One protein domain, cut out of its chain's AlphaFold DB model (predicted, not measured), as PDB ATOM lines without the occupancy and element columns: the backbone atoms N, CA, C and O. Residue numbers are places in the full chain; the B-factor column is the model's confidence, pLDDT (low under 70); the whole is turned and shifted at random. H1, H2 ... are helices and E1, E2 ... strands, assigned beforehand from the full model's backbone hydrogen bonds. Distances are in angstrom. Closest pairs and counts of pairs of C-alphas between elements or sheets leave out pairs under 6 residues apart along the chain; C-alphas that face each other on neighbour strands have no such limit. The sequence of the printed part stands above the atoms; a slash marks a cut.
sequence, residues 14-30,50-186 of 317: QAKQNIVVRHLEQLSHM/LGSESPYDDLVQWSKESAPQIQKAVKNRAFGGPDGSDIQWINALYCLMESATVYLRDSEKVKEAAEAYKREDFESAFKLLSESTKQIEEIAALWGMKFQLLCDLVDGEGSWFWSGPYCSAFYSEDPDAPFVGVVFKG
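Overview. This is residues 14 to 30 and 50 to 186 of the 317 residues of the protein "Lipase_3 domain-containing protein" of Rhizoctonia solani (UniProt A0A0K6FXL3). A small three-stranded sheet has H4 and H7 packed on one face, and H2 packs on these two helices from beyond. The helical hairpin H5 and H6, with H1 beside it, makes one end of the whole; H3 is at the other end, where residues 81 to 86 stick out. The printed part has 154 residues, with seven named helices followed by three named strands; the antiparallel sheet has the order E1, E2, E3, and the class is mostly helix. It is compact, with a radius of gyration of the C-alphas of 16.6 A and spans of 50 by 36 by 28 A.

Along the chain. Find C-alpha 14 at (167.333, 230.231, 189.068); from there H1 runs to residue 28, 20.9 A. After the cut come H2, residues 55 to 65, 15.3 A, and H3, residues 67 to 75, 12.0 A. H4, residues 89 to 104, begins at C-alpha 89 at (143.855, 211.282, 169.625) and is 23.7 A long. Then read H5, residues 107 to 118, 16.8 A; H6, residues 122 to 131, 14.1 A; and H7, residues 134 to 142, 12.7 A. E1, residues 146 to 152, is 18.9 A, E2, residues 166 to 172, is 20.3 A, and E3, residues 179 to 184, is 16.5 A, ending at C-alpha 184 at (161.858, 219.201, 169.793).

Arrangement. E1, E2 and E3 form a meander, each strand the antiparallel neighbour of the one before; look at N 148 and O 169, 2.9 A, and N 170 and O 181, 2.9 A. H4 and H7 are on the same face of this sheet, two layers, helices on one face of a sheet, at heights of 9.3 A and 6.5 A. The hub, H4, touches H7, closest at the C-alphas of Thr 101 and Ile 136, 5.9 A, at a shallow tilt of 23 degrees, opposite ways. H2 touches H7 at Val 60 and Ile 139, C-alphas 6.5 A apart, and also H4, at Tyr 56 and Leu 104, 6.9 A. H3 touches H4 at Ala 73 and Asn 91, C-alphas 5.1 A apart, about perpendicular at 79 degrees. H5 and H6 form a hairpin, with C-alphas 113 and 125 closest at 4.1 A. H1 only grazes the sheet and touches H5 at Ser 28 and Ala 114, C-alphas 4.9 A apart. In every helix but H4, with 10 of 12, each O i to N i+4 pair is within hydrogen-bond range.

Size, cuts and confidence. The C-alphas farthest apart, of Gly 84 and Arg 119, are 52.6 A apart. Residues 31 to 49 are not printed, and C-alphas 30 and 50 are 32.3 A apart across the cut. The links H3 to H4 and E1 to E2 are long. The pLDDT is under 70 at residues 50 to 53, 154 to 165 and 186.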
ATOM      1  N   GLN A  14     165.916 230.559 189.251       87.00
ATOM      2  CA  GLN A  14     167.333 230.231 189.068       87.00
ATOM      3  C   GLN A  14     167.541 229.189 187.965       87.00
ATOM      4  O   GLN A  14     168.473 229.317 187.179       87.00
ATOM      5  N   ALA A  15     166.664 228.183 187.868       87.50
ATOM      6  CA  ALA A  15     166.731 227.185 186.801       87.50
ATOM      7  C   ALA A  15     166.636 227.839 185.415       87.50
ATOM      8  O   ALA A  15     167.485 227.596 184.560       87.50
ATOM      9  N   LYS A  16     165.651 228.723 185.219       89.62
ATOM     10  CA  LYS A  16     165.460 229.460 183.964       89.62
ATOM     11  C   LYS A  16     166.651 230.349 183.628       89.62
ATOM     12  O   LYS A  16     167.103 230.347 182.489       89.62
ATOM     13  N   GLN A  17     167.182 231.073 184.614       88.81
ATOM     14  CA  GLN A  17     168.373 231.904 184.424       88.81
ATOM     15  C   GLN A  17     169.583 231.067 184.003       88.81
ATOM     16  O   GLN A  17     170.241 231.403 183.023       88.81
ATOM     17  N   ASN A  18     169.839 229.952 184.690       88.69
ATOM     18  CA  ASN A  18     170.947 229.057 184.358       88.69
ATOM     19  C   ASN A  18     170.815 228.499 182.937       88.69
ATOM     20  O   ASN A  18     171.795 228.495 182.201       88.69
ATOM     21  N   ILE A  19     169.611 228.067 182.545       89.88
ATOM     22  CA  ILE A  19     169.328 227.582 181.187       89.88
ATOM     23  C   ILE A  19     169.668 228.660 180.157       89.88
ATOM     24  O   ILE A  19     170.449 228.410 179.244       89.88
ATOM     25  N   VAL A  20     169.136 229.870 180.334       91.06
ATOM     26  CA  VAL A  20     169.324 230.978 179.391       91.06
ATOM     27  C   VAL A  20     170.798 231.377 179.266       91.06
ATOM     28  O   VAL A  20     171.288 231.560 178.154       91.06
ATOM     29  N   VAL A  21     171.527 231.471 180.382       90.31
ATOM     30  CA  VAL A  21     172.961 231.803 180.372       90.31
ATOM     31  C   VAL A  21     173.764 230.736 179.632       90.31
ATOM     32  O   VAL A  21     174.534 231.070 178.737       90.31
ATOM     33  N   ARG A  22     173.560 229.452 179.957       87.12
ATOM     34  CA  ARG A  22     174.265 228.343 179.295       87.12
ATOM     35  C   ARG A  22     173.939 228.254 177.813       87.12
ATOM     36  O   ARG A  22     174.809 227.946 177.004       87.12
ATOM     37  N   HIS A  23     172.695 228.544 177.458       87.44
ATOM     38  CA  HIS A  23     172.258 228.539 176.075       87.44
ATOM     39  C   HIS A  23     172.918 229.661 175.268       87.44
ATOM     40  O   HIS A  23     173.455 229.399 174.194       87.44
ATOM     41  N   LEU A  24     172.966 230.884 175.800       88.75
ATOM     42  CA  LEU A  24     173.670 231.995 175.155       88.75
ATOM     43  C   LEU A  24     175.182 231.764 175.080       88.75
ATOM     44  O   LEU A  24     175.780 232.044 174.044       88.75
ATOM     45  N   GLU A  25     175.787 231.197 176.128       86.62
ATOM     46  CA  GLU A  25     177.189 230.767 176.126       86.62
ATOM     47  C   GLU A  25     177.448 229.809 174.953       86.62
ATOM     48  O   GLU A  25     178.291 230.087 174.101       86.62
ATOM     49  N   GLN A  26     176.642 228.753 174.818       82.19
ATOM     50  CA  GLN A  26     176.727 227.802 173.707       82.19
ATOM     51  C   GLN A  26     176.566 228.483 172.332       82.19
ATOM     52  O   GLN A  26     177.380 228.265 171.434       82.19
ATOM     53  N   LEU A  27     175.542 229.330 172.162       83.00
ATOM     54  CA  LEU A  27     175.272 230.072 170.922       83.00
ATOM     55  C   LEU A  27     176.416 231.021 170.546       83.00
ATOM     56  O   LEU A  27     176.750 231.161 169.368       83.00
ATOM     57  N   SER A  28     177.067 231.632 171.536       83.50
ATOM     58  CA  SER A  28     178.177 232.566 171.329       83.50
ATOM     59  C   SER A  28     179.443 231.907 170.771       83.50
ATOM     60  O   SER A  28     180.304 232.584 170.217       83.50
ATOM     61  N   HIS A  29     179.558 230.584 170.836       78.75
ATOM     62  CA  HIS A  29     180.674 229.851 170.238       78.75
ATOM     63  C   HIS A  29     180.392 229.382 168.803       78.75
ATOM     64  O   HIS A  29     181.265 228.814 168.145       78.75
ATOM     65  N   MET A  30     179.188 229.636 168.281       72.94
ATOM     66  CA  MET A  30     178.791 229.187 166.952       72.94
ATOM     67  C   MET A  30     179.264 230.144 165.851       72.94
ATOM     68  O   MET A  30     179.207 231.375 165.973       72.94
ATOM     69  N   LEU A  50     148.086 225.237 157.211       54.59
ATOM     70  CA  LEU A  50     147.989 226.632 157.608       54.59
ATOM     71  C   LEU A  50     147.516 227.394 156.368       54.59
ATOM     72  O   LEU A  50     148.168 227.369 155.324       54.59
ATOM     73  N   GLY A  51     146.289 227.905 156.443       47.47
ATOM     74  CA  GLY A  51     145.557 228.456 155.305       47.47
ATOM     75  C   GLY A  51     145.782 229.952 155.091       47.47
ATOM     76  O   GLY A  51     145.189 230.506 154.165       47.47
ATOM     77  N   SER A  52     146.585 230.606 155.936       59.69
ATOM     78  CA  SER A  52     146.824 232.048 155.913       59.69
ATOM     79  C   SER A  52     148.278 232.413 155.581       59.69
ATOM     80  O   SER A  52     149.172 231.570 155.571       59.69
ATOM     81  N   GLU A  53     148.525 233.704 155.335       66.75
ATOM     82  CA  GLU A  53     149.872 234.275 155.157       66.75
ATOM     83  C   GLU A  53     150.709 234.262 156.456       66.75
ATOM     84  O   GLU A  53     151.902 234.559 156.429       66.75
ATOM     85  N   SER A  54     150.106 233.925 157.605       82.06
ATOM     86  CA  SER A  54     150.718 234.015 158.930       82.06
ATOM     87  C   SER A  54     150.568 232.696 159.697       82.06
ATOM     88  O   SER A  54     149.517 232.423 160.283       82.06
ATOM     89  N   PRO A  55     151.641 231.884 159.789       84.69
ATOM     90  CA  PRO A  55     151.622 230.653 160.574       84.69
ATOM     91  C   PRO A  55     151.222 230.850 162.042       84.69
ATOM     92  O   PRO A  55     150.656 229.952 162.663       84.69
ATOM     93  N   TYR A  56     151.516 232.029 162.596       89.75
ATOM     94  CA  TYR A  56     151.098 232.415 163.938       89.75
ATOM     95  C   TYR A  56     149.576 232.552 164.039       89.75
ATOM     96  O   TYR A  56     148.975 231.962 164.937       89.75
ATOM     97  N   ASP A  57     148.946 233.286 163.119       91.06
ATOM     98  CA  ASP A  57     147.501 233.532 163.173       91.06
ATOM     99  C   ASP A  57     146.705 232.241 162.972       91.06
ATOM    100  O   ASP A  57     145.722 232.007 163.681       91.06
ATOM    101  N   ASP A  58     147.177 231.356 162.091       89.38
ATOM    102  CA  ASP A  58     146.583 230.032 161.917       89.38
ATOM    103  C   ASP A  58     146.678 229.188 163.198       89.38
ATOM    104  O   ASP A  58     145.689 228.583 163.615       89.38
ATOM    105  N   LEU A  59     147.830 229.185 163.881       93.06
ATOM    106  CA  LEU A  59     147.990 228.469 165.150       93.06
ATOM    107  C   LEU A  59     147.147 229.074 166.278       93.06
ATOM    108  O   LEU A  59     146.597 228.332 167.099       93.06
ATOM    109  N   VAL A  60     146.990 230.400 166.319       95.19
ATOM    110  CA  VAL A  60     146.077 231.077 167.252       95.19
ATOM    111  C   VAL A  60     144.631 230.672 166.972       95.19
ATOM    112  O   VAL A  60     143.886 230.370 167.909       95.19
ATOM    113  N   GLN A  61     144.223 230.643 165.704       93.69
ATOM    114  CA  GLN A  61     142.877 230.244 165.309       93.69
ATOM    115  C   GLN A  61     142.609 228.778 165.665       93.69
ATOM    116  O   GLN A  61     141.634 228.486 166.359       93.69
ATOM    117  N   TRP A  62     143.518 227.871 165.307       93.38
ATOM    118  CA  TRP A  62     143.432 226.453 165.665       93.38
ATOM    119  C   TRP A  62     143.397 226.225 167.174       93.38
ATOM    120  O   TRP A  62     142.640 225.378 167.651       93.38
ATOM    121  N   SER A  63     144.165 227.005 167.939       95.75
ATOM    122  CA  SER A  63     144.150 226.957 169.405       95.75
ATOM    123  C   SER A  63     142.785 227.320 169.978       95.75
ATOM    124  O   SER A  63     142.330 226.683 170.925       95.75
ATOM    125  N   LYS A  64     142.105 228.312 169.394       96.19
ATOM    126  CA  LYS A  64     140.752 228.711 169.806       96.19
ATOM    127  C   LYS A  64     139.713 227.663 169.415       96.19
ATOM    128  O   LYS A  64     138.869 227.311 170.235       96.19
ATOM    129  N   GLU A  65     139.787 227.143 168.192       95.25
ATOM    130  CA  GLU A  65     138.854 226.130 167.677       95.25
ATOM    131  C   GLU A  65     138.983 224.785 168.405       95.25
ATOM    132  O   GLU A  65     137.983 224.111 168.647       95.25
ATOM    133  N   SER A  66     140.204 224.426 168.810       95.56
ATOM    134  CA  SER A  66     140.520 223.173 169.506       95.56
ATOM    135  C   SER A  66     140.634 223.330 171.026       95.56
ATOM    136  O   SER A  66     141.112 222.417 171.706       95.56
ATOM    137  N   ALA A  67     140.209 224.469 171.588       96.25
ATOM    138  CA  ALA A  67     140.390 224.776 173.006       96.25
ATOM    139  C   ALA A  67     139.851 223.678 173.953       96.25
ATOM    140  O   ALA A  67     140.584 223.293 174.866       96.25
ATOM    141  N   PRO A  68     138.648 223.093 173.749       96.56
ATOM    142  CA  PRO A  68     138.166 222.001 174.601       96.56
ATOM    143  C   PRO A  68     139.059 220.750 174.573       96.56
ATOM    144  O   PRO A  68     139.247 220.089 175.595       96.56
ATOM    145  N   GLN A  69     139.613 220.409 173.408       96.50
ATOM    146  CA  GLN A  69     140.485 219.254 173.204       96.50
ATOM    147  C   GLN A  69     141.839 219.482 173.875       96.50
ATOM    148  O   GLN A  69     142.307 218.606 174.603       96.50
ATOM    149  N   ILE A  70     142.416 220.673 173.691       95.38
ATOM    150  CA  ILE A  70     143.673 221.089 174.320       95.38
ATOM    151  C   ILE A  70     143.525 221.082 175.840       95.38
ATOM    152  O   ILE A  70     144.311 220.438 176.521       95.38
ATOM    153  N   GLN A  71     142.473 221.697 176.384       94.69
ATOM    154  CA  GLN A  71     142.222 221.703 177.830       94.69
ATOM    155  C   GLN A  71     142.077 220.286 178.396       94.69
ATOM    156  O   GLN A  71     142.550 220.000 179.496       94.69
ATOM    157  N   LYS A  72     141.448 219.374 177.647       95.62
ATOM    158  CA  LYS A  72     141.324 217.971 178.052       95.62
ATOM    159  C   LYS A  72     142.678 217.250 178.052       95.62
ATOM    160  O   LYS A  72     142.926 216.483 178.983       95.62
ATOM    161  N   ALA A  73     143.530 217.504 177.058       95.06
ATOM    162  CA  ALA A  73     144.891 216.969 176.993       95.06
ATOM    163  C   ALA A  73     145.799 217.565 178.088       95.06
ATOM    164  O   ALA A  73     146.527 216.851 178.763       95.06
ATOM    165  N   VAL A  74     145.706 218.862 178.370       94.31
ATOM    166  CA  VAL A  74     146.447 219.490 179.477       94.31
ATOM    167  C   VAL A  74     146.007 218.893 180.819       94.31
ATOM    168  O   VAL A  74     146.835 218.444 181.608       94.31
ATOM    169  N   LYS A  75     144.693 218.773 181.056       93.75
ATOM    170  CA  LYS A  75     144.146 218.208 182.302       93.75
ATOM    171  C   LYS A  75     144.533 216.742 182.524       93.75
ATOM    172  O   LYS A  75     144.696 216.320 183.668       93.75
ATOM    173  N   ASN A  76     144.660 215.952 181.457       93.75
ATOM    174  CA  ASN A  76     145.137 214.570 181.553       93.75
ATOM    175  C   ASN A  76     146.670 214.449 181.457       93.75
ATOM    176  O   ASN A  76     147.168 213.325 181.442       93.75
ATOM    177  N   ARG A  77     147.405 215.572 181.436       93.94
ATOM    178  CA  ARG A  77     148.875 215.641 181.351       93.94
ATOM    179  C   ARG A  77     149.441 215.000 180.080       93.94
ATOM    180  O   ARG A  77     150.503 214.386 180.118       93.94
ATOM    181  N   ALA A  78     148.680 215.064 178.987       93.25
ATOM    182  CA  ALA A  78     148.929 214.371 177.726       93.25
ATOM    183  C   ALA A  78     149.200 212.859 177.894       93.25
ATOM    184  O   ALA A  78     149.821 212.230 177.039       93.25
ATOM    185  N   PHE A  79     148.708 212.253 178.980       93.06
ATOM    186  CA  PHE A  79     148.942 210.852 179.309       93.06
ATOM    187  C   PHE A  79     147.807 209.978 178.771       93.06
ATOM    188  O   PHE A  79     146.640 210.139 179.141       93.06
ATOM    189  N   GLY A  80     148.143 209.068 177.862       90.12
ATOM    190  CA  GLY A  80     147.220 208.149 177.202       90.12
ATOM    191  C   GLY A  80     147.072 206.804 177.910       90.12
ATOM    192  O   GLY A  80     146.142 206.064 177.596       90.12
ATOM    193  N   GLY A  81     147.945 206.510 178.875       89.50
ATOM    194  CA  GLY A  81     147.962 205.259 179.626       89.50
ATOM    195  C   GLY A  81     149.268 204.476 179.451       89.50
ATOM    196  O   GLY A  81     150.122 204.856 178.642       89.50
ATOM    197  N   PRO A  82     149.425 203.369 180.198       89.31
ATOM    198  CA  PRO A  82     150.596 202.507 180.084       89.31
ATOM    199  C   PRO A  82     150.721 201.901 178.685       89.31
ATOM    200  O   PRO A  82     149.750 201.886 177.916       89.31
ATOM    201  N   ASP A  83     151.907 201.379 178.370       84.31
ATOM    202  CA  ASP A  83     152.150 200.712 177.089       84.31
ATOM    203  C   ASP A  83     151.077 199.651 176.778       84.31
ATOM    204  O   ASP A  83     150.581 198.945 177.658       84.31
ATOM    205  N   GLY A  84     150.669 199.593 175.510       84.38
ATOM    206  CA  GLY A  84     149.546 198.773 175.049       84.38
ATOM    207  C   GLY A  84     148.155 199.414 175.169       84.38
ATOM    208  O   GLY A  84     147.200 198.841 174.651       84.38
ATOM    209  N   SER A  85     148.015 200.600 175.777       90.19
ATOM    210  CA  SER A  85     146.735 201.337 175.787       90.19
ATOM    211  C   SER A  85     146.297 201.760 174.374       90.19
ATOM    212  O   SER A  85     147.107 201.791 173.441       90.19
ATOM    213  N   ASP A  86     145.036 202.152 174.194       93.25
ATOM    214  CA  ASP A  86     144.587 202.775 172.944       93.25
ATOM    215  C   ASP A  86     145.116 204.209 172.809       93.25
ATOM    216  O   ASP A  86     145.277 204.933 173.795       93.25
ATOM    217  N   ILE A  87     145.364 204.648 171.570       92.06
ATOM    218  CA  ILE A  87     145.808 206.019 171.304       92.06
ATOM    219  C   ILE A  87     144.721 207.035 171.689       92.06
ATOM    220  O   ILE A  87     143.585 206.984 171.213       92.06
ATOM    221  N   GLN A  88     145.092 208.015 172.513       94.31
ATOM    222  CA  GLN A  88     144.248 209.167 172.810       94.31
ATOM    223  C   GLN A  88     144.505 210.266 171.776       94.31
ATOM    224  O   GLN A  88     145.423 211.071 171.917       94.31
ATOM    225  N   TRP A  89     143.678 210.325 170.729       94.31
ATOM    226  CA  TRP A  89     143.855 211.282 169.625       94.31
ATOM    227  C   TRP A  89     143.858 212.754 170.053       94.31
ATOM    228  O   TRP A  89     144.490 213.572 169.397       94.31
ATOM    229  N   ILE A  90     143.210 213.092 171.169       95.62
ATOM    230  CA  ILE A  90     143.277 214.441 171.748       95.62
ATOM    231  C   ILE A  90     144.691 214.798 172.237       95.62
ATOM    232  O   ILE A  90     145.118 215.932 172.056       95.62
ATOM    233  N   ASN A  91     145.430 213.831 172.793       95.31
ATOM    234  CA  ASN A  91     146.809 214.022 173.240       95.31
ATOM    235  C   ASN A  91     147.728 214.113 172.021       95.31
ATOM    236  O   ASN A  91     148.584 214.985 171.960       95.31
ATOM    237  N   ALA A  92     147.488 213.271 171.008       93.69
ATOM    238  CA  ALA A  92     148.214 213.344 169.745       93.69
ATOM    239  C   ALA A  92     148.021 214.702 169.046       93.69
ATOM    240  O   ALA A  92     148.995 215.298 168.601       93.69
ATOM    241  N   LEU A  93     146.792 215.225 168.984       92.25
ATOM    242  CA  LEU A  93     146.523 216.558 168.439       92.25
ATOM    243  C   LEU A  93     147.263 217.642 169.231       92.25
ATOM    244  O   LEU A  93     147.922 218.488 168.638       92.25
ATOM    245  N   TYR A  94     147.180 217.594 170.560       94.75
ATOM    246  CA  TYR A  94     147.870 218.536 171.436       94.75
ATOM    247  C   TYR A  94     149.392 218.533 171.210       94.75
ATOM    248  O   TYR A  94     149.969 219.582 170.933       94.75
ATOM    249  N   CYS A  95     150.032 217.361 171.211       94.19
ATOM    250  CA  CYS A  95     151.473 217.247 170.965       94.19
ATOM    251  C   CYS A  95     151.868 217.646 169.533       94.19
ATOM    252  O   CYS A  95     152.962 218.167 169.313       94.19
ATOM    253  N   LEU A  96     150.986 217.446 168.546       90.88
ATOM    254  CA  LEU A  96     151.194 217.964 167.194       90.88
ATOM    255  C   LEU A  96     151.195 219.498 167.190       90.88
ATOM    256  O   LEU A  96     152.055 220.106 166.556       90.88
ATOM    257  N   MET A  97     150.271 220.127 167.920       92.50
ATOM    258  CA  MET A  97     150.209 221.585 168.045       92.50
ATOM    259  C   MET A  97     151.423 222.156 168.785       92.50
ATOM    260  O   MET A  97     151.971 223.168 168.349       92.50
ATOM    261  N   GLU A  98     151.898 221.501 169.845       93.69
ATOM    262  CA  GLU A  98     153.170 221.844 170.497       93.69
ATOM    263  C   GLU A  98     154.334 221.801 169.492       93.69
ATOM    264  O   GLU A  98     155.081 222.772 169.347       93.69
ATOM    265  N   SER A  99     154.443 220.697 168.742       88.62
ATOM    266  CA  SER A  99     155.461 220.503 167.704       88.62
ATOM    267  C   SER A  99     155.373 221.543 166.583       88.62
ATOM    268  O   SER A  99     156.395 221.895 166.001       88.62
ATOM    269  N   ALA A 100     154.178 222.028 166.255       88.00
ATOM    270  CA  ALA A 100     153.978 223.096 165.283       88.00
ATOM    271  C   ALA A 100     154.426 224.451 165.833       88.00
ATOM    272  O   ALA A 100     155.142 225.201 165.177       88.00
ATOM    273  N   THR A 101     154.031 224.749 167.068       92.06
ATOM    274  CA  THR A 101     154.226 226.063 167.689       92.06
ATOM    275  C   THR A 101     155.706 226.394 167.828       92.06
ATOM    276  O   THR A 101     156.107 227.526 167.581       92.06
ATOM    277  N   VAL A 102     156.562 225.403 168.098       89.94
ATOM    278  CA  VAL A 102     158.023 225.600 168.145       89.94
ATOM    279  C   VAL A 102     158.647 225.985 166.788       89.94
ATOM    280  O   VAL A 102     159.824 226.314 166.705       89.94
ATOM    281  N   TYR A 103     157.904 226.003 165.682       85.62
ATOM    282  CA  TYR A 103     158.425 226.589 164.443       85.62
ATOM    283  C   TYR A 103     158.365 228.120 164.429       85.62
ATOM    284  O   TYR A 103     159.113 228.716 163.660       85.62
ATOM    285  N   LEU A 104     157.583 228.748 165.314       89.38
ATOM    286  CA  LEU A 104     157.420 230.207 165.395       89.38
ATOM    287  C   LEU A 104     158.612 230.946 166.025       89.38
ATOM    288  O   LEU A 104     158.565 232.163 166.183       89.38
ATOM    289  N   ARG A 105     159.683 230.243 166.417       89.75
ATOM    290  CA  ARG A 105     160.875 230.892 166.972       89.75
ATOM    291  C   ARG A 105     161.549 231.771 165.922       89.75
ATOM    292  O   ARG A 105     162.014 231.271 164.893       89.75
ATOM    293  N   ASP A 106     161.705 233.050 166.246       88.56
ATOM    294  CA  ASP A 106     162.399 234.021 165.406       88.56
ATOM    295  C   ASP A 106     163.908 233.748 165.423       88.56
ATOM    296  O   ASP A 106     164.606 234.001 166.405       88.56
ATOM    297  N   SER A 107     164.414 233.186 164.327       83.44
ATOM    298  CA  SER A 107     165.812 232.754 164.243       83.44
ATOM    299  C   SER A 107     166.785 233.920 164.052       83.44
ATOM    300  O   SER A 107     167.943 233.794 164.449       83.44
ATOM    301  N   GLU A 108     166.327 235.058 163.521       84.38
ATOM    302  CA  GLU A 108     167.153 236.266 163.417       84.38
ATOM    303  C   GLU A 108     167.413 236.843 164.806       84.38
ATOM    304  O   GLU A 108     168.563 237.096 165.162       84.38
ATOM    305  N   LYS A 109     166.388 236.910 165.664       92.00
ATOM    306  CA  LYS A 109     166.580 237.343 167.058       92.00
ATOM    307  C   LYS A 109     167.518 236.436 167.847       92.00
ATOM    308  O   LYS A 109     168.291 236.936 168.658       92.00
ATOM    309  N   VAL A 110     167.505 235.120 167.610       89.81
ATOM    310  CA  VAL A 110     168.477 234.221 168.262       89.81
ATOM    311  C   VAL A 110     169.906 234.507 167.776       89.81
ATOM    312  O   VAL A 110     170.827 234.537 168.595       89.81
ATOM    313  N   LYS A 111     170.102 234.771 166.475       86.00
ATOM    314  CA  LYS A 111     171.404 235.193 165.927       86.00
ATOM    315  C   LYS A 111     171.863 236.504 166.567       86.00
ATOM    316  O   LYS A 111     172.983 236.581 167.067       86.00
ATOM    317  N   GLU A 112     170.997 237.512 166.609       91.12
ATOM    318  CA  GLU A 112     171.302 238.803 167.231       91.12
ATOM    319  C   GLU A 112     171.620 238.662 168.726       91.12
ATOM    320  O   GLU A 112     172.567 239.288 169.206       91.12
ATOM    321  N   ALA A 113     170.894 237.802 169.449       93.06
ATOM    322  CA  ALA A 113     171.141 237.512 170.859       93.06
ATOM    323  C   ALA A 113     172.529 236.897 171.084       93.06
ATOM    324  O   ALA A 113     173.264 237.326 171.975       93.06
ATOM    325  N   ALA A 114     172.914 235.927 170.251       90.19
ATOM    326  CA  ALA A 114     174.229 235.297 170.308       90.19
ATOM    327  C   ALA A 114     175.358 236.306 170.040       90.19
ATOM    328  O   ALA A 114     176.368 236.319 170.743       90.19
ATOM    329  N   GLU A 115     175.178 237.183 169.050       90.94
ATOM    330  CA  GLU A 115     176.144 238.234 168.722       90.94
ATOM    331  C   GLU A 115     176.221 239.323 169.803       90.94
ATOM    332  O   GLU A 115     177.307 239.822 170.094       90.94
ATOM    333  N   ALA A 116     175.099 239.684 170.434       94.62
ATOM    334  CA  ALA A 116     175.091 240.577 171.592       94.62
ATOM    335  C   ALA A 116     175.854 239.959 172.773       94.62
ATOM    336  O   ALA A 116     176.704 240.625 173.365       94.62
ATOM    337  N   TYR A 117     175.647 238.666 173.038       94.12
ATOM    338  CA  TYR A 117     176.360 237.948 174.094       94.12
ATOM    339  C   TYR A 117     177.875 237.897 173.844       94.12
ATOM    340  O   TYR A 117     178.651 238.163 174.759       94.12
ATOM    341  N   LYS A 118     178.314 237.649 172.598       91.38
ATOM    342  CA  LYS A 118     179.740 237.708 172.200       91.38
ATOM    343  C   LYS A 118     180.387 239.069 172.479       91.38
ATOM    344  O   LYS A 118     181.591 239.134 172.707       91.38
ATOM    345  N   ARG A 119     179.606 240.150 172.417       95.00
ATOM    346  CA  ARG A 119     180.051 241.522 172.702       95.00
ATOM    347  C   ARG A 119     179.904 241.913 174.175       95.00
ATOM    348  O   ARG A 119     180.078 243.087 174.485       95.00
ATOM    349  N   GLU A 120     179.559 240.967 175.050       95.75
ATOM    350  CA  GLU A 120     179.269 241.198 176.473       95.75
ATOM    351  C   GLU A 120     178.081 242.157 176.717       95.75
ATOM    352  O   GLU A 120     177.892 242.674 177.818       95.75
ATOM    353  N   ASP A 121     177.224 242.362 175.710       96.88
ATOM    354  CA  ASP A 121     175.960 243.095 175.833       96.88
ATOM    355  C   ASP A 121     174.859 242.144 176.324       96.88
ATOM    356  O   ASP A 121     173.978 241.696 175.581       96.88
ATOM    357  N   PHE A 122     174.968 241.770 177.600       94.81
ATOM    358  CA  PHE A 122     174.113 240.755 178.206       94.81
ATOM    359  C   PHE A 122     172.642 241.173 178.264       94.81
ATOM    360  O   PHE A 122     171.767 240.337 178.054       94.81
ATOM    361  N   GLU A 123     172.350 242.452 178.515       95.75
ATOM    362  CA  GLU A 123     170.971 242.951 178.582       95.75
ATOM    363  C   GLU A 123     170.252 242.754 177.242       95.75
ATOM    364  O   GLU A 123     169.172 242.153 177.203       95.75
ATOM    365  N   SER A 124     170.882 243.173 176.138       97.12
ATOM    366  CA  SER A 124     170.338 242.944 174.799       97.12
ATOM    367  C   SER A 124     170.255 241.458 174.474       97.12
ATOM    368  O   SER A 124     169.241 241.019 173.935       97.12
ATOM    369  N   ALA A 125     171.270 240.663 174.833       96.06
ATOM    370  CA  ALA A 125     171.279 239.225 174.572       96.06
ATOM    371  C   ALA A 125     170.085 238.505 175.220       96.06
ATOM    372  O   ALA A 125     169.370 237.758 174.550       96.06
ATOM    373  N   PHE A 126     169.821 238.767 176.504       95.44
ATOM    374  CA  PHE A 126     168.685 238.173 177.209       95.44
ATOM    375  C   PHE A 126     167.346 238.639 176.639       95.44
ATOM    376  O   PHE A 126     166.432 237.829 176.466       95.44
ATOM    377  N   LYS A 127     167.232 239.934 176.323       96.94
ATOM    378  CA  LYS A 127     166.014 240.506 175.747       96.94
ATOM    379  C   LYS A 127     165.700 239.898 174.380       96.94
ATOM    380  O   LYS A 127     164.588 239.426 174.178       96.94
ATOM    381  N   LEU A 128     166.676 239.864 173.475       97.31
ATOM    382  CA  LEU A 128     166.518 239.316 172.126       97.31
ATOM    383  C   LEU A 128     166.168 237.827 172.160       97.31
ATOM    384  O   LEU A 128     165.274 237.393 171.434       97.31
ATOM    385  N   LEU A 129     166.803 237.049 173.045       94.44
ATOM    386  CA  LEU A 129     166.464 235.636 173.193       94.44
ATOM    387  C   LEU A 129     165.027 235.451 173.697       94.44
ATOM    388  O   LEU A 129     164.306 234.617 173.157       94.44
ATOM    389  N   SER A 130     164.581 236.244 174.674       95.19
ATOM    390  CA  SER A 130     163.188 236.205 175.141       95.19
ATOM    391  C   SER A 130     162.202 236.633 174.049       95.19
ATOM    392  O   SER A 130     161.171 235.995 173.853       95.19
ATOM    393  N   GLU A 131     162.520 237.679 173.286       96.69
ATOM    394  CA  GLU A 131     161.681 238.126 172.172       96.69
ATOM    395  C   GLU A 131     161.612 237.092 171.041       96.69
ATOM    396  O   GLU A 131     160.608 237.046 170.327       96.69
ATOM    397  N   SER A 132     162.630 236.234 170.899       94.50
ATOM    398  CA  SER A 132     162.640 235.170 169.891       94.50
ATOM    399  C   SER A 132     161.553 234.112 170.094       94.50
ATOM    400  O   SER A 132     161.167 233.443 169.137       94.50
ATOM    401  N   THR A 133     161.029 233.972 171.317       95.81
ATOM    402  CA  THR A 133     160.033 232.955 171.688       95.81
ATOM    403  C   THR A 133     158.672 233.535 172.048       95.81
ATOM    404  O   THR A 133     157.761 232.784 172.393       95.81
ATOM    405  N   LYS A 134     158.484 234.851 171.912       97.31
ATOM    406  CA  LYS A 134     157.275 235.553 172.362       97.31
ATOM    407  C   LYS A 134     155.974 234.982 171.785       97.31
ATOM    408  O   LYS A 134     155.022 234.758 172.524       97.31
ATOM    409  N   GLN A 135     155.938 234.693 170.486       96.75
ATOM    410  CA  GLN A 135     154.750 234.112 169.841       96.75
ATOM    411  C   GLN A 135     154.408 232.713 170.379       96.75
ATOM    412  O   GLN A 135     153.237 232.361 170.515       96.75
ATOM    413  N   ILE A 136     155.428 231.925 170.726       97.25
ATOM    414  CA  ILE A 136     155.264 230.595 171.322       97.25
ATOM    415  C   ILE A 136     154.682 230.725 172.732       97.25
ATOM    416  O   ILE A 136     153.769 229.988 173.096       97.25
ATOM    417  N   GLU A 137     155.185 231.681 173.513       98.19
ATOM    418  CA  GLU A 137     154.702 231.973 174.866       98.19
ATOM    419  C   GLU A 137     153.241 232.434 174.871       98.19
ATOM    420  O   GLU A 137     152.462 231.994 175.716       98.19
ATOM    421  N   GLU A 138     152.848 233.270 173.908       98.06
ATOM    422  CA  GLU A 138     151.464 233.717 173.740       98.06
ATOM    423  C   GLU A 138     150.517 232.543 173.447       98.06
ATOM    424  O   GLU A 138     149.458 232.440 174.066       98.06
ATOM    425  N   ILE A 139     150.911 231.616 172.567       98.00
ATOM    426  CA  ILE A 139     150.124 230.410 172.271       98.00
ATOM    427  C   ILE A 139     150.081 229.458 173.473       98.00
ATOM    428  O   ILE A 139     149.004 228.981 173.829       98.00
ATOM    429  N   ALA A 140     151.208 229.231 174.156       97.81
ATOM    430  CA  ALA A 140     151.238 228.426 175.378       97.81
ATOM    431  C   ALA A 140     150.269 228.983 176.437       97.81
ATOM    432  O   ALA A 140     149.523 228.225 177.060       97.81
ATOM    433  N   ALA A 141     150.212 230.311 176.583       97.38
ATOM    434  CA  ALA A 141     149.293 230.970 177.502       97.38
ATOM    435  C   ALA A 141     147.815 230.741 177.134       97.38
ATOM    436  O   ALA A 141     146.996 230.555 178.036       97.38
ATOM    437  N   LEU A 142     147.463 230.675 175.839       97.12
ATOM    438  CA  LEU A 142     146.103 230.304 175.403       97.12
ATOM    439  C   LEU A 142     145.703 228.901 175.877       97.12
ATOM    440  O   LEU A 142     144.520 228.636 176.095       97.12
ATOM    441  N   TRP A 143     146.675 228.008 176.051       96.31
ATOM    442  CA  TRP A 143     146.459 226.637 176.510       96.31
ATOM    443  C   TRP A 143     146.491 226.501 178.039       96.31
ATOM    444  O   TRP A 143     146.316 225.401 178.555       96.31
ATOM    445  N   GLY A 144     146.707 227.603 178.772       95.38
ATOM    446  CA  GLY A 144     146.918 227.581 180.222       95.38
ATOM    447  C   GLY A 144     148.293 227.039 180.628       95.38
ATOM    448  O   GLY A 144     148.471 226.600 181.762       95.38
ATOM    449  N   MET A 145     149.255 227.058 179.706       96.38
ATOM    450  CA  MET A 145     150.597 226.511 179.867       96.38
ATOM    451  C   MET A 145     151.643 227.629 179.877       96.38
ATOM    452  O   MET A 145     151.393 228.767 179.476       96.38
ATOM    453  N   LYS A 146     152.855 227.290 180.311       96.38
ATOM    454  CA  LYS A 146     154.042 228.134 180.156       96.38
ATOM    455  C   LYS A 146     155.028 227.490 179.197       96.38
ATOM    456  O   LYS A 146     155.050 226.271 179.058       96.38
ATOM    457  N   PHE A 147     155.873 228.312 178.588       96.56
ATOM    458  CA  PHE A 147     156.927 227.877 177.680       96.56
ATOM    459  C   PHE A 147     158.319 228.174 178.259       96.56
ATOM    460  O   PHE A 147     158.499 229.122 179.028       96.56
ATOM    461  N   GLN A 148     159.299 227.337 177.922       94.69
ATOM    462  CA  GLN A 148     160.717 227.555 178.196       94.69
ATOM    463  C   GLN A 148     161.559 226.957 177.065       94.69
ATOM    464  O   GLN A 148     161.506 225.756 176.805       94.69
ATOM    465  N   LEU A 149     162.401 227.774 176.437       92.44
ATOM    466  CA  LEU A 149     163.462 227.283 175.560       92.44
ATOM    467  C   LEU A 149     164.549 226.610 176.409       92.44
ATOM    468  O   LEU A 149     164.991 227.203 177.395       92.44
ATOM    469  N   LEU A 150     164.945 225.378 176.073       88.81
ATOM    470  CA  LEU A 150     165.911 224.605 176.861       88.81
ATOM    471  C   LEU A 150     167.322 224.688 176.277       88.81
ATOM    472  O   LEU A 150     168.251 225.053 176.989       88.81
ATOM    473  N   CYS A 151     167.494 224.345 175.002       84.12
ATOM    474  CA  CYS A 151     168.794 224.416 174.332       84.12
ATOM    475  C   CYS A 151     168.663 224.287 172.812       84.12
ATOM    476  O   CYS A 151     167.686 223.725 172.308       84.12
ATOM    477  N   ASP A 152     169.686 224.741 172.088       80.25
ATOM    478  CA  ASP A 152     169.906 224.362 170.692       80.25
ATOM    479  C   ASP A 152     170.852 223.157 170.637       80.25
ATOM    480  O   ASP A 152     171.867 223.084 171.331       80.25
ATOM    481  N   LEU A 153     170.512 222.189 169.796       70.06
ATOM    482  CA  LEU A 153     171.235 220.934 169.637       70.06
ATOM    483  C   LEU A 153     172.142 221.105 168.423       70.06
ATOM    484  O   LEU A 153     171.742 220.850 167.287       70.06
ATOM    485  N   VAL A 154     173.339 221.647 168.649       63.03
ATOM    486  CA  VAL A 154     174.281 221.960 167.568       63.03
ATOM    487  C   VAL A 154     175.461 221.010 167.519       63.03
ATOM    488  O   VAL A 154     175.993 220.582 168.540       63.03
ATOM    489  N   ASP A 155     175.920 220.766 166.297       50.62
ATOM    490  CA  ASP A 155     177.184 220.109 166.015       50.62
ATOM    491  C   ASP A 155     178.207 221.202 165.688       50.62
ATOM    492  O   ASP A 155     177.949 222.041 164.824       50.62
ATOM    493  N   GLY A 156     179.345 221.229 166.387       44.66
ATOM    494  CA  GLY A 156     180.345 222.315 166.390       44.66
ATOM    495  C   GLY A 156     180.979 222.744 165.048       44.66
ATOM    496  O   GLY A 156     181.967 223.471 165.059       44.66
ATOM    497  N   GLU A 157     180.443 222.336 163.893       46.19
ATOM    498  CA  GLU A 157     180.906 222.704 162.544       46.19
ATOM    499  C   GLU A 157     180.024 223.730 161.807       46.19
ATOM    500  O   GLU A 157     180.286 224.038 160.647       46.19
ATOM    501  N   GLY A 158     179.037 224.318 162.488       49.38
ATOM    502  CA  GLY A 158     178.541 225.672 162.213       49.38
ATOM    503  C   GLY A 158     178.177 226.000 160.759       49.38
ATOM    504  O   GLY A 158     178.926 226.672 160.054       49.38
ATOM    505  N   SER A 159     176.953 225.652 160.360       46.56
ATOM    506  CA  SER A 159     176.171 226.538 159.495       46.56
ATOM    507  C   SER A 159     174.796 226.734 160.126       46.56
ATOM    508  O   SER A 159     174.010 225.791 160.201       46.56
ATOM    509  N   TRP A 160     174.505 227.963 160.552       48.50
ATOM    510  CA  TRP A 160     173.223 228.425 161.115       48.50
ATOM    511  C   TRP A 160     172.018 228.277 160.162       48.50
ATOM    512  O   TRP A 160     170.886 228.557 160.537       48.50
ATOM    513  N   PHE A 161     172.259 227.808 158.935       46.09
ATOM    514  CA  PHE A 161     171.389 227.909 157.761       46.09
ATOM    515  C   PHE A 161     169.958 227.404 157.895       46.09
ATOM    516  O   PHE A 161     169.108 227.726 157.078       46.09
ATOM    517  N   TRP A 162     169.686 226.624 158.927       47.28
ATOM    518  CA  TRP A 162     168.365 226.117 159.221       47.28
ATOM    519  C   TRP A 162     168.244 226.097 160.723       47.28
ATOM    520  O   TRP A 162     168.712 225.118 161.309       47.28
ATOM    521  N   SER A 163     167.659 227.154 161.309       51.59
ATOM    522  CA  SER A 163     167.071 227.186 162.659       51.59
ATOM    523  C   SER A 163     167.171 225.808 163.318       51.59
ATOM    524  O   SER A 163     166.391 224.908 162.973       51.59
ATOM    525  N   GLY A 164     168.265 225.598 164.063       58.22
ATOM    526  CA  GLY A 164     168.771 224.269 164.425       58.22
ATOM    527  C   GLY A 164     167.712 223.403 165.112       58.22
ATOM    528  O   GLY A 164     166.682 223.930 165.544       58.22
ATOM    529  N   PRO A 165     167.919 222.074 165.226       69.81
ATOM    530  CA  PRO A 165     167.093 221.327 166.159       69.81
ATOM    531  C   PRO A 165     167.273 221.976 167.521       69.81
ATOM    532  O   PRO A 165     168.394 222.218 167.960       69.81
ATOM    533  N   TYR A 166     166.169 222.276 168.171       79.69
ATOM    534  CA  TYR A 166     166.212 222.833 169.502       79.69
ATOM    535  C   TYR A 166     165.173 222.136 170.355       79.69
ATOM    536  O   TYR A 166     164.167 221.619 169.856       79.69
ATOM    537  N   CYS A 167     165.471 222.101 171.642       86.50
ATOM    538  CA  CYS A 167     164.651 221.508 172.669       86.50
ATOM    539  C   CYS A 167     163.964 222.620 173.455       86.50
ATOM    540  O   CYS A 167     164.554 223.659 173.769       86.50
ATOM    541  N   SER A 168     162.701 222.401 173.777       91.38
ATOM    542  CA  SER A 168     161.889 223.318 174.560       91.38
ATOM    543  C   SER A 168     160.923 222.552 175.447       91.38
ATOM    544  O   SER A 168     160.733 221.349 175.277       91.38
ATOM    545  N   ALA A 169     160.329 223.247 176.406       93.81
ATOM    546  CA  ALA A 169     159.359 222.688 177.321       93.81
ATOM    547  C   ALA A 169     158.085 223.529 177.350       93.81
ATOM    548  O   ALA A 169     158.145 224.745 177.543       93.81
ATOM    549  N   PHE A 170     156.943 222.856 177.243       96.06
ATOM    550  CA  PHE A 170     155.651 223.366 177.683       96.06
ATOM    551  C   PHE A 170     155.363 222.755 179.051       96.06
ATOM    552  O   PHE A 170     155.532 221.553 179.241       96.06
ATOM    553  N   TYR A 171     154.965 223.552 180.035       94.25
ATOM    554  CA  TYR A 171     154.710 223.031 181.378       94.25
ATOM    555  C   TYR A 171     153.509 223.687 182.041       94.25
ATOM    556  O   TYR A 171     153.239 224.878 181.864       94.25
ATOM    557  N   SER A 172     152.803 222.867 182.817       91.31
ATOM    558  CA  SER A 172     151.689 223.276 183.662       91.31
ATOM    559  C   SER A 172     152.191 223.519 185.081       91.31
ATOM    560  O   SER A 172     152.884 222.678 185.654       91.31
ATOM    561  N   GLU A 173     151.814 224.660 185.656       87.00
ATOM    562  CA  GLU A 173     151.969 224.940 187.091       87.00
ATOM    563  C   GLU A 173     150.664 224.696 187.871       87.00
ATOM    564  O   GLU A 173     150.563 225.087 189.032       87.00
ATOM    565  N   ASP A 174     149.663 224.061 187.248       88.56
ATOM    566  CA  ASP A 174     148.455 223.611 187.942       88.56
ATOM    567  C   ASP A 174     148.848 222.595 189.032       88.56
ATOM    568  O   ASP A 174     149.385 221.531 188.699       88.56
ATOM    569  N   PRO A 175     148.600 222.882 190.325       86.38
ATOM    570  CA  PRO A 175     148.961 221.976 191.411       86.38
ATOM    571  C   PRO A 175     148.224 220.630 191.343       86.38
ATOM    572  O   PRO A 175     148.740 219.639 191.860       86.38
ATOM    573  N   ASP A 176     147.060 220.570 190.689       87.25
ATOM    574  CA  ASP A 176     146.260 219.348 190.561       87.25
ATOM    575  C   ASP A 176     146.690 218.490 189.354       87.25
ATOM    576  O   ASP A 176     146.352 217.302 189.254       87.25
ATOM    577  N   ALA A 177     147.460 219.067 188.426       84.56
ATOM    578  CA  ALA A 177     147.957 218.386 187.236       84.56
ATOM    579  C   ALA A 177     149.313 218.942 186.751       84.56
ATOM    580  O   ALA A 177     149.412 219.375 185.598       84.56
ATOM    581  N   PRO A 178     150.382 218.895 187.572       89.75
ATOM    582  CA  PRO A 178     151.694 219.358 187.140       89.75
ATOM    583  C   PRO A 178     152.271 218.384 186.110       89.75
ATOM    584  O   PRO A 178     152.289 217.169 186.326       89.75
ATOM    585  N   PHE A 179     152.751 218.907 184.984       92.69
ATOM    586  CA  PHE A 179     153.502 218.128 184.001       92.69
ATOM    587  C   PHE A 179     154.388 219.021 183.136       92.69
ATOM    588  O   PHE A 179     154.174 220.231 183.037       92.69
ATOM    589  N   VAL A 180     155.379 218.392 182.505       93.56
ATOM    590  CA  VAL A 180     156.307 219.018 181.561       93.56
ATOM    591  C   VAL A 180     156.289 218.201 180.272       93.56
ATOM    592  O   VAL A 180     156.671 217.032 180.277       93.56
ATOM    593  N   GLY A 181     155.843 218.810 179.179       94.00
ATOM    594  CA  GLY A 181     156.002 218.302 177.821       94.00
ATOM    595  C   GLY A 181     157.314 218.809 177.232       94.00
ATOM    596  O   GLY A 181     157.525 220.017 177.148       94.00
ATOM    597  N   VAL A 182     158.207 217.898 176.841       93.44
ATOM    598  CA  VAL A 182     159.475 218.242 176.182       93.44
ATOM    599  C   VAL A 182     159.308 218.091 174.675       93.44
ATOM    600  O   VAL A 182     158.979 217.015 174.180       93.44
ATOM    601  N   VAL A 183     159.556 219.174 173.948       91.62
ATOM    602  CA  VAL A 183     159.227 219.311 172.530       91.62
ATOM    603  C   VAL A 183     160.477 219.689 171.758       91.62
ATOM    604  O   VAL A 183     161.177 220.645 172.100       91.62
ATOM    605  N   PHE A 184     160.736 218.945 170.687       85.56
ATOM    606  CA  PHE A 184     161.858 219.201 169.793       85.56
ATOM    607  C   PHE A 184     161.341 219.683 168.449       85.56
ATOM    608  O   PHE A 184     160.457 219.053 167.865       85.56
ATOM    609  N   LYS A 185     161.941 220.755 167.926       79.62
ATOM    610  CA  LYS A 185     161.676 221.211 166.561       79.62
ATOM    611  C   LYS A 185     162.189 220.182 165.544       79.62
ATOM    612  O   LYS A 185     163.367 219.817 165.554       79.62
ATOM    613  N   GLY A 186     161.300 219.741 164.654       64.50
ATOM    614  CA  GLY A 186     161.614 218.839 163.543       64.50
ATOM    615  C   GLY A 186     162.299 219.530 162.353       64.50
ATOM    616  O   GLY A 186     162.745 220.677 162.427       64.50
TER     617      GLY A 186